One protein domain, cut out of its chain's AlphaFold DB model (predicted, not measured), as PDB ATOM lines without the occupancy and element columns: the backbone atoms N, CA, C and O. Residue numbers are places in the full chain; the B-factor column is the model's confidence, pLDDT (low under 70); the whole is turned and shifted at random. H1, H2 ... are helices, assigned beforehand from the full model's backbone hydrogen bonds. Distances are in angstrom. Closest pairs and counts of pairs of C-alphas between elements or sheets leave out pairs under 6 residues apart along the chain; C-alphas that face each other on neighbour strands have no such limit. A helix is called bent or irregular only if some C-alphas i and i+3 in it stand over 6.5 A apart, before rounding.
ATOM      1  N   ASN A  38       3.079  -6.724-107.915       80.12
ATOM      2  CA  ASN A  38       3.664  -5.874-108.960       80.12
ATOM      3  C   ASN A  38       3.963  -4.459-108.452       80.12
ATOM      4  O   ASN A  38       4.974  -3.878-108.836       80.12
ATOM      5  N   VAL A  39       3.115  -3.912-107.577       86.56
ATOM      6  CA  VAL A  39       3.347  -2.593-106.965       86.56
ATOM      7  C   VAL A  39       4.543  -2.634-106.015       86.56
ATOM      8  O   VAL A  39       5.375  -1.732-106.050       86.56
ATOM      9  N   VAL A  40       4.674  -3.691-105.208       89.75
ATOM     10  CA  VAL A  40       5.820  -3.862-104.300       89.75
ATOM     11  C   VAL A  40       7.123  -3.993-105.095       89.75
ATOM     12  O   VAL A  40       8.072  -3.258-104.825       89.75
ATOM     13  N   LEU A  41       7.144  -4.827-106.141       92.62
ATOM     14  CA  LEU A  41       8.306  -4.972-107.025       92.62
ATOM     15  C   LEU A  41       8.660  -3.663-107.750       92.62
ATOM     16  O   LEU A  41       9.836  -3.326-107.894       92.62
ATOM     17  N   GLN A  42       7.655  -2.906-108.201       93.19
ATOM     18  CA  GLN A  42       7.859  -1.597-108.825       93.19
ATOM     19  C   GLN A  42       8.495  -0.603-107.850       93.19
ATOM     20  O   GLN A  42       9.480   0.040-108.203       93.19
ATOM     21  N   ASN A  43       7.982  -0.518-106.623       94.06
ATOM     22  CA  ASN A  43       8.508   0.386-105.604       94.06
ATOM     23  C   ASN A  43       9.946   0.025-105.206       94.06
ATOM     24  O   ASN A  43      10.788   0.917-105.094       94.06
ATOM     25  N   ALA A  44      10.242  -1.269-105.035       94.88
ATOM     26  CA  ALA A  44      11.592  -1.755-104.753       94.88
ATOM     27  C   ALA A  44      12.566  -1.385-105.878       94.88
ATOM     28  O   ALA A  44      13.666  -0.887-105.624       94.88
ATOM     29  N   TRP A  45      12.130  -1.556-107.129       95.69
ATOM     30  CA  TRP A  45      12.907  -1.177-108.303       95.69
ATOM     31  C   TRP A  45      13.187   0.328-108.346       95.69
ATOM     32  O   TRP A  45      14.342   0.728-108.473       95.69
ATOM     33  N   ASP A  46      12.158   1.165-108.204       95.19
ATOM     34  CA  ASP A  46      12.301   2.622-108.285       95.19
ATOM     35  C   ASP A  46      13.200   3.161-107.165       95.19
ATOM     36  O   ASP A  46      14.045   4.030-107.400       95.19
ATOM     37  N   LYS A  47      13.080   2.604-105.957       95.38
ATOM     38  CA  LYS A  47      13.932   2.961-104.823       95.38
ATOM     39  C   LYS A  47      15.387   2.570-105.052       95.38
ATOM     40  O   LYS A  47      16.258   3.437-104.954       95.38
ATOM     41  N   GLY A  48      15.648   1.311-105.406       95.50
ATOM     42  CA  GLY A  48      17.002   0.856-105.720       95.50
ATOM     43  C   GLY A  48      17.620   1.672-106.857       95.50
ATOM     44  O   GLY A  48      18.786   2.060-106.786       95.50
ATOM     45  N   CYS A  49      16.806   2.066-107.836       94.88
ATOM     46  CA  CYS A  49      17.234   2.940-108.912       94.88
ATOM     47  C   CYS A  49      17.624   4.349-108.484       94.88
ATOM     48  O   CYS A  49      18.626   4.886-108.960       94.88
ATOM     49  N   ASN A  50      16.842   4.969-107.608       95.06
ATOM     50  CA  ASN A  50      17.155   6.300-107.097       95.06
ATOM     51  C   ASN A  50      18.447   6.287-106.271       95.06
ATOM     52  O   ASN A  50      19.275   7.188-106.423       95.06
ATOM     53  N   ILE A  51      18.663   5.237-105.473       95.38
ATOM     54  CA  ILE A  51      19.913   5.046-104.731       95.38
ATOM     55  C   ILE A  51      21.076   4.847-105.710       95.38
ATOM     56  O   ILE A  51      22.078   5.548-105.614       95.38
ATOM     57  N   LEU A  52      20.934   3.975-106.709       94.06
ATOM     58  CA  LEU A  52      21.979   3.734-107.707       94.06
ATOM     59  C   LEU A  52      22.372   5.011-108.467       94.06
ATOM     60  O   LEU A  52      23.556   5.267-108.691       94.06
ATOM     61  N   LYS A  53      21.396   5.849-108.827       91.00
ATOM     62  CA  LYS A  53      21.650   7.152-109.462       91.00
ATOM     63  C   LYS A  53      22.430   8.103-108.553       91.00
ATOM     64  O   LYS A  53      23.251   8.861-109.059       91.00
ATOM     65  N   SER A  54      22.237   8.039-107.232       93.38
ATOM     66  CA  SER A  54      23.041   8.819-106.277       93.38
ATOM     67  C   SER A  54      24.513   8.380-106.233       93.38
ATOM     68  O   SER A  54      25.387   9.210-106.004       93.38
ATOM     69  N   TYR A  55      24.796   7.117-106.572       90.81
ATOM     70  CA  TYR A  55      26.145   6.576-106.776       90.81
ATOM     71  C   TYR A  55      26.648   6.736-108.217       90.81
ATOM     72  O   TYR A  55      27.478   5.957-108.681       90.81
ATOM     73  N   ASN A  56      26.125   7.715-108.960       87.25
ATOM     74  CA  ASN A  56      26.494   7.966-110.354       87.25
ATOM     75  C   ASN A  56      26.395   6.712-111.249       87.25
ATOM     76  O   ASN A  56      27.186   6.524-112.171       87.25
ATOM     77  N   CYS A  57      25.419   5.844-110.968       86.06
ATOM     78  CA  CYS A  57      25.180   4.620-111.729       86.06
ATOM     79  C   CYS A  57      26.346   3.620-111.734       86.06
ATOM     80  O   CYS A  57      26.534   2.896-112.714       86.06
ATOM     81  N   ASP A  58      27.099   3.540-110.638       85.25
ATOM     82  CA  ASP A  58      28.138   2.530-110.462       85.25
ATOM     83  C   ASP A  58      27.552   1.104-110.420       85.25
ATOM     84  O   ASP A  58      26.747   0.761-109.553       85.25
ATOM     85  N   ALA A  59      27.969   0.252-111.363       85.69
ATOM     86  CA  ALA A  59      27.503  -1.129-111.455       85.69
ATOM     87  C   ALA A  59      27.849  -1.951-110.206       85.69
ATOM     88  O   ALA A  59      27.100  -2.867-109.863       85.69
ATOM     89  N   ASP A  60      28.952  -1.637-109.524       88.94
ATOM     90  CA  ASP A  60      29.397  -2.386-108.348       88.94
ATOM     91  C   ASP A  60      28.460  -2.190-107.153       88.94
ATOM     92  O   ASP A  60      28.298  -3.097-106.335       88.94
ATOM     93  N   MET A  61      27.729  -1.074-107.119       92.50
ATOM     94  CA  MET A  61      26.748  -0.799-106.072       92.50
ATOM     95  C   MET A  61      25.464  -1.622-106.214       92.50
ATOM     96  O   MET A  61      24.741  -1.794-105.236       92.50
ATOM     97  N   VAL A  62      25.167  -2.180-107.391       92.00
ATOM     98  CA  VAL A  62      23.897  -2.887-107.648       92.00
ATOM     99  C   VAL A  62      23.671  -4.069-106.700       92.00
ATOM    100  O   VAL A  62      22.541  -4.303-106.281       92.00
ATOM    101  N   SER A  63      24.727  -4.796-106.336       93.06
ATOM    102  CA  SER A  63      24.627  -5.933-105.411       93.06
ATOM    103  C   SER A  63      24.599  -5.516-103.936       93.06
ATOM    104  O   SER A  63      24.262  -6.330-103.084       93.06
ATOM    105  N   SER A  64      24.978  -4.275-103.628       92.25
ATOM    106  CA  SER A  64      25.132  -3.768-102.257       92.25
ATOM    107  C   SER A  64      23.996  -2.846-101.819       92.25
ATOM    108  O   SER A  64      23.867  -2.568-100.631       92.25
ATOM    109  N   ILE A  65      23.184  -2.355-102.756       95.00
ATOM    110  CA  ILE A  65      22.021  -1.524-102.446       95.00
ATOM    111  C   ILE A  65      20.924  -2.405-101.851       95.00
ATOM    112  O   ILE A  65      20.350  -3.244-102.545       95.00
ATOM    113  N   ASP A  66      20.613  -2.166-100.582       94.00
ATOM    114  CA  ASP A  66      19.413  -2.669 -99.921       94.00
ATOM    115  C   ASP A  66      18.210  -1.797-100.323       94.00
ATOM    116  O   ASP A  66      18.265  -0.563-100.256       94.00
ATOM    117  N   THR A  67      17.128  -2.421-100.790       91.19
ATOM    118  CA  THR A  67      15.901  -1.691-101.142       91.19
ATOM    119  C   THR A  67      15.003  -1.415 -99.929       91.19
ATOM    120  O   THR A  67      14.057  -0.630-100.029       91.19
ATOM    121  N   GLU A  68      15.308  -1.998 -98.767       91.94
ATOM    122  CA  GLU A  68      14.487  -2.061 -97.548       91.94
ATOM    123  C   GLU A  68      13.086  -2.654 -97.802       91.94
ATOM    124  O   GLU A  68      12.156  -2.435 -97.026       91.94
ATOM    125  N   ILE A  69      12.906  -3.345 -98.933       89.12
ATOM    126  CA  ILE A  69      11.639  -3.917 -99.376       89.12
ATOM    127  C   ILE A  69      11.877  -5.397 -99.647       89.12
ATOM    128  O   ILE A  69      12.738  -5.762-100.441       89.12
ATOM    129  N   ASP A  70      11.091  -6.233 -98.984       90.38
ATOM    130  CA  ASP A  70      11.048  -7.672 -99.212       90.38
ATOM    131  C   ASP A  70      10.079  -7.965-100.372       90.38
ATOM    132  O   ASP A  70       8.859  -7.799-100.252       90.38
ATOM    133  N   VAL A  71      10.631  -8.323-101.532       89.06
ATOM    134  CA  VAL A  71       9.878  -8.730-102.726       89.06
ATOM    135  C   VAL A  71       9.749 -10.251-102.833       89.06
ATOM    136  O   VAL A  71       8.846 -10.725-103.532       89.06
ATOM    137  N   THR A  72      10.615 -11.016-102.163       88.25
ATOM    138  CA  THR A  72      10.606 -12.490-102.164       88.25
ATOM    139  C   THR A  72       9.706 -13.101-101.085       88.25
ATOM    140  O   THR A  72       9.348 -14.279-101.177       88.25
ATOM    141  N   ASN A  73       9.247 -12.282-100.139       88.75
ATOM    142  CA  ASN A  73       8.429 -12.632 -98.984       88.75
ATOM    143  C   ASN A  73       9.136 -13.617 -98.026       88.75
ATOM    144  O   ASN A  73       8.502 -14.536 -97.491       88.75
ATOM    145  N   ASP A  74      10.447 -13.443 -97.829       88.50
ATOM    146  CA  ASP A  74      11.272 -14.216 -96.889       88.50
ATOM    147  C   ASP A  74      11.499 -13.503 -95.534       88.50
ATOM    148  O   ASP A  74      12.126 -14.053 -94.625       88.50
ATOM    149  N   ASN A  75      10.873 -12.336 -95.350       88.62
ATOM    150  CA  ASN A  75      11.020 -11.395 -94.239       88.62
ATOM    151  C   ASN A  75      12.407 -10.741 -94.134       88.62
ATOM    152  O   ASN A  75      12.750 -10.209 -93.072       88.62
ATOM    153  N   VAL A  76      13.194 -10.752 -95.208       90.56
ATOM    154  CA  VAL A  76      14.474 -10.054 -95.311       90.56
ATOM    155  C   VAL A  76      14.385  -9.034 -96.450       90.56
ATOM    156  O   VAL A  76      13.859  -9.332 -97.517       90.56
ATOM    157  N   PRO A  77      14.872  -7.798 -96.257       89.12
ATOM    158  CA  PRO A  77      14.966  -6.851 -97.356       89.12
ATOM    159  C   PRO A  77      15.805  -7.378 -98.522       89.12
ATOM    160  O   PRO A  77      16.921  -7.870 -98.336       89.12
ATOM    161  N   ASP A  78      15.283  -7.226 -99.737       92.56
ATOM    162  CA  ASP A  78      15.963  -7.681-100.938       92.56
ATOM    163  C   ASP A  78      16.954  -6.640-101.466       92.56
ATOM    164  O   ASP A  78      16.704  -5.425-101.495       92.56
ATOM    165  N   THR A  79      18.078  -7.142-101.980       95.25
ATOM    166  CA  THR A  79      19.053  -6.314-102.695       95.25
ATOM    167  C   THR A  79      18.499  -5.840-104.035       95.25
ATOM    168  O   THR A  79      17.650  -6.486-104.660       95.25
ATOM    169  N   PHE A  80      19.042  -4.738-104.548       95.75
ATOM    170  CA  PHE A  80      18.648  -4.225-105.855       95.75
ATOM    171  C   PHE A  80      18.933  -5.220-106.995       95.75
ATOM    172  O   PHE A  80      18.159  -5.286-107.953       95.75
ATOM    173  N   LEU A  81      19.978  -6.052-106.883       94.19
ATOM    174  CA  LEU A  81      20.233  -7.139-107.832       94.19
ATOM    175  C   LEU A  81      19.092  -8.168-107.842       94.19
ATOM    176  O   LEU A  81      18.613  -8.518-108.922       94.19
ATOM    177  N   THR A  82      18.623  -8.608-106.671       94.50
ATOM    178  CA  THR A  82      17.501  -9.555-106.562       94.50
ATOM    179  C   THR A  82      16.240  -8.976-107.200       94.50
ATOM    180  O   THR A  82      15.621  -9.597-108.068       94.50
ATOM    181  N   VAL A  83      15.906  -7.733-106.849       95.06
ATOM    182  CA  VAL A  83      14.754  -7.001-107.397       95.06
ATOM    183  C   VAL A  83      14.846  -6.882-108.922       95.06
ATOM    184  O   VAL A  83      13.872  -7.110-109.642       95.06
ATOM    185  N   CYS A  84      16.031  -6.569-109.440       93.81
ATOM    186  CA  CYS A  84      16.282  -6.505-110.872       93.81
ATOM    187  C   CYS A  84      16.083  -7.854-111.572       93.81
ATOM    188  O   CYS A  84      15.443  -7.914-112.623       93.81
ATOM    189  N   GLN A  85      16.603  -8.935-110.993       93.00
ATOM    190  CA  GLN A  85      16.459 -10.288-111.525       93.00
ATOM    191  C   GLN A  85      14.997 -10.741-111.533       93.00
ATOM    192  O   GLN A  85      14.541 -11.347-112.501       93.00
ATOM    193  N   MET A  86      14.220 -10.374-110.515       90.94
ATOM    194  CA  MET A  86      12.779 -10.625-110.510       90.94
ATOM    195  C   MET A  86      12.045  -9.846-111.606       90.94
ATOM    196  O   MET A  86      11.126 -10.370-112.233       90.94
ATOM    197  N   ARG A  87      12.457  -8.603-111.871       91.44
ATOM    198  CA  ARG A  87      11.816  -7.732-112.864       91.44
ATOM    199  C   ARG A  87      12.194  -8.067-114.311       91.44
ATOM    200  O   ARG A  87      11.372  -7.914-115.214       91.44
ATOM    201  N   HIS A  88      13.443  -8.455-114.547       88.31
ATOM    202  CA  HIS A  88      14.035  -8.562-115.884       88.31
ATOM    203  C   HIS A  88      14.547  -9.966-116.237       88.31
ATOM    204  O   HIS A  88      15.037 -10.170-117.348       88.31
ATOM    205  N   GLY A  89      14.390 -10.936-115.334       86.50
ATOM    206  CA  GLY A  89      14.806 -12.326-115.500       86.50
ATOM    207  C   GLY A  89      16.024 -12.675-114.643       86.50
ATOM    208  O   GLY A  89      16.925 -11.861-114.455       86.50
ATOM    209  N   SER A  90      16.076 -13.920-114.162       86.44
ATOM    210  CA  SER A  90      17.096 -14.413-113.219       86.44
ATOM    211  C   SER A  90      18.541 -14.279-113.708       86.44
ATOM    212  O   SER A  90      19.463 -14.205-112.906       86.44
ATOM    213  N   ASN A  91      18.744 -14.216-115.023       80.38
ATOM    214  CA  ASN A  91      20.061 -14.062-115.639       80.38
ATOM    215  C   ASN A  91      20.510 -12.594-115.757       80.38
ATOM    216  O   ASN A  91      21.552 -12.325-116.357       80.38
ATOM    217  N   ALA A  92      19.730 -11.634-115.245       83.06
ATOM    218  CA  ALA A  92      20.124 -10.232-115.234       83.06
ATOM    219  C   ALA A  92      21.392 -10.047-114.388       83.06
ATOM    220  O   ALA A  92      21.454 -10.440-113.219       83.06
ATOM    221  N   THR A  93      22.413  -9.448-114.999       84.31
ATOM    222  CA  THR A  93      23.666  -9.091-114.330       84.31
ATOM    223  C   THR A  93      23.550  -7.701-113.715       84.31
ATOM    224  O   THR A  93      22.688  -6.908-114.108       84.31
ATOM    225  N   LYS A  94      24.477  -7.354-112.811       87.75
ATOM    226  CA  LYS A  94      24.581  -5.996-112.253       87.75
ATOM    227  C   LYS A  94      24.588  -4.906-113.337       87.75
ATOM    228  O   LYS A  94      23.961  -3.860-113.182       87.75
ATOM    229  N   TYR A  95      25.193  -5.188-114.487       82.75
ATOM    230  CA  TYR A  95      25.261  -4.265-115.616       82.75
ATOM    231  C   TYR A  95      23.944  -4.142-116.376       82.75
ATOM    232  O   TYR A  95      23.541  -3.027-116.707       82.75
ATOM    233  N   THR A  96      23.221  -5.247-116.585       82.75
ATOM    234  CA  THR A  96      21.855  -5.202-117.128       82.75
ATOM    235  C   THR A  96      20.958  -4.335-116.248       82.75
ATOM    236  O   THR A  96      20.225  -3.482-116.753       82.75
ATOM    237  N   CYS A  97      21.058  -4.511-114.929       88.56
ATOM    238  CA  CYS A  97      20.298  -3.751-113.944       88.56
ATOM    239  C   CYS A  97      20.635  -2.263-113.993       88.56
ATOM    240  O   CYS A  97      19.732  -1.443-114.153       88.56
ATOM    241  N   ARG A  98      21.931  -1.918-113.960       89.06
ATOM    242  CA  ARG A  98      22.412  -0.544-114.143       89.06
ATOM    243  C   ARG A  98      21.869   0.064-115.433       89.06
ATOM    244  O   ARG A  98      21.268   1.131-115.387       89.06
ATOM    245  N   ASN A  99      22.041  -0.614-116.567       84.06
ATOM    246  CA  ASN A  99      21.669  -0.090-117.882       84.06
ATOM    247  C   ASN A  99      20.164   0.192-117.970       84.06
ATOM    248  O   ASN A  99      19.759   1.265-118.420       84.06
ATOM    249  N   LYS A 100      19.326  -0.741-117.496       87.00
ATOM    250  CA  LYS A 100      17.864  -0.571-117.452       87.00
ATOM    251  C   LYS A 100      17.435   0.552-116.515       87.00
ATOM    252  O   LYS A 100      16.495   1.277-116.822       87.00
ATOM    253  N   CYS A 101      18.120   0.689-115.390       90.88
ATOM    254  CA  CYS A 101      17.788   1.649-114.355       90.88
ATOM    255  C   CYS A 101      18.197   3.092-114.693       90.88
ATOM    256  O   CYS A 101      17.429   4.044-114.524       90.88
ATOM    257  N   CYS A 102      19.427   3.253-115.169       88.06
ATOM    258  CA  CYS A 102      20.034   4.543-115.459       88.06
ATOM    259  C   CYS A 102      19.764   5.026-116.883       88.06
ATOM    260  O   CYS A 102      20.119   6.152-117.215       88.06
ATOM    261  N   GLY A 103      19.128   4.196-117.716       77.75
ATOM    262  CA  GLY A 103      18.922   4.509-119.126       77.75
ATOM    263  C   GLY A 103      20.250   4.664-119.862       77.75
ATOM    264  O   GLY A 103      20.356   5.515-120.741       77.75
ATOM    265  N   THR A 104      21.270   3.893-119.465       68.94
ATOM    266  CA  THR A 104      22.619   4.006-120.019       68.94
ATOM    267  C   THR A 104      22.565   3.742-121.518       68.94
ATOM    268  O   THR A 104      22.349   2.611-121.958       68.94
TER     269      THR A 104
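What this domain is: This is residues 38 to 104 of the 149 residues of an uncharacterized protein of Candidatus Aenigmarchaeota archaeon ex4484_56 (UniProt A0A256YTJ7). One long helix, H1, runs along one side of a small body, and three shorter helices, H2, H3 and H4, are gathered in a triangle beside it. H3 crosses H1 steeply, H4 stands about square to both H1 and H3, and a long loop of residues 64 to 79 joins H2 to H3 and reaches Asn 75, far from the last printed residue. The printed part has 67 residues, with four named helices in the order H1, H2, H3, H4 and no named strand; the class is all helix, with 40 of the residues in helices. It is compact, with a radius of gyration of the C-alphas of 10.5 A, and rounded, spanning 30 by 23 by 19 A.

Where its parts are: H1, residues 38 to 54, begins at C-alpha 38 at (3.664, -5.874, -108.960) and is 24.5 A long from first to last C-alpha. H2, residues 59 to 63, is 8.2 A long and only just irregular: C-alphas 60 and 63 are 6.6 A apart. H3, residues 80 to 88, is 11.9 A long and begins at C-alpha 80 at (18.648, -4.225, -105.855). H4, residues 94 to 102, is also 11.9 A long and ends at C-alpha 102 at (20.034, 4.543, -115.459).

How they stand to each other: H1 touches H3 at a steep tilt of 51 degrees, opposite ways; their closest C-alphas, of Gly 48 and Phe 80, are 5.3 A apart. H1 touches H4 with residues 49 to 53 alone, the closest C-alphas being those of Cys 49 and Cys 101 at 5.6 A, and the two are about perpendicular at 90 degrees. H1 and H2 are close but not clearly touching, with the closest C-alphas, of Leu 52 and Met 61, 6.8 A apart. H2 touches H3, where the closest C-alphas are those of Ser 63 and Leu 81, 5.2 A apart. H2 touches H4, where the closest are those of Val 62 and Lys 94, 5.6 A apart. H3 and H4 touch and are about perpendicular at 78 degrees, the closest C-alphas, of Cys 84 and Cys 97, being 5.8 A apart. The helices that touch are mostly crossed. In H1, H3 and H4 every O i to N i+4 pair is within hydrogen-bond range; in H2 0 of 1 is, beside 1 of 2 O i to N i+3 pairs.

The domain as a whole: The two C-alphas farthest apart are those of Asn 75 and Thr 104, at 32.2 A, and the first and last printed C-alphas are 24.1 A apart. The printed part has no cut. The links from H1 to H2 and from H3 to H4 are tight, and the link from H2 to H3 is long, with 16 residues. The mean pLDDT of the printed part is 89.8, and residue 104 alone is under 70.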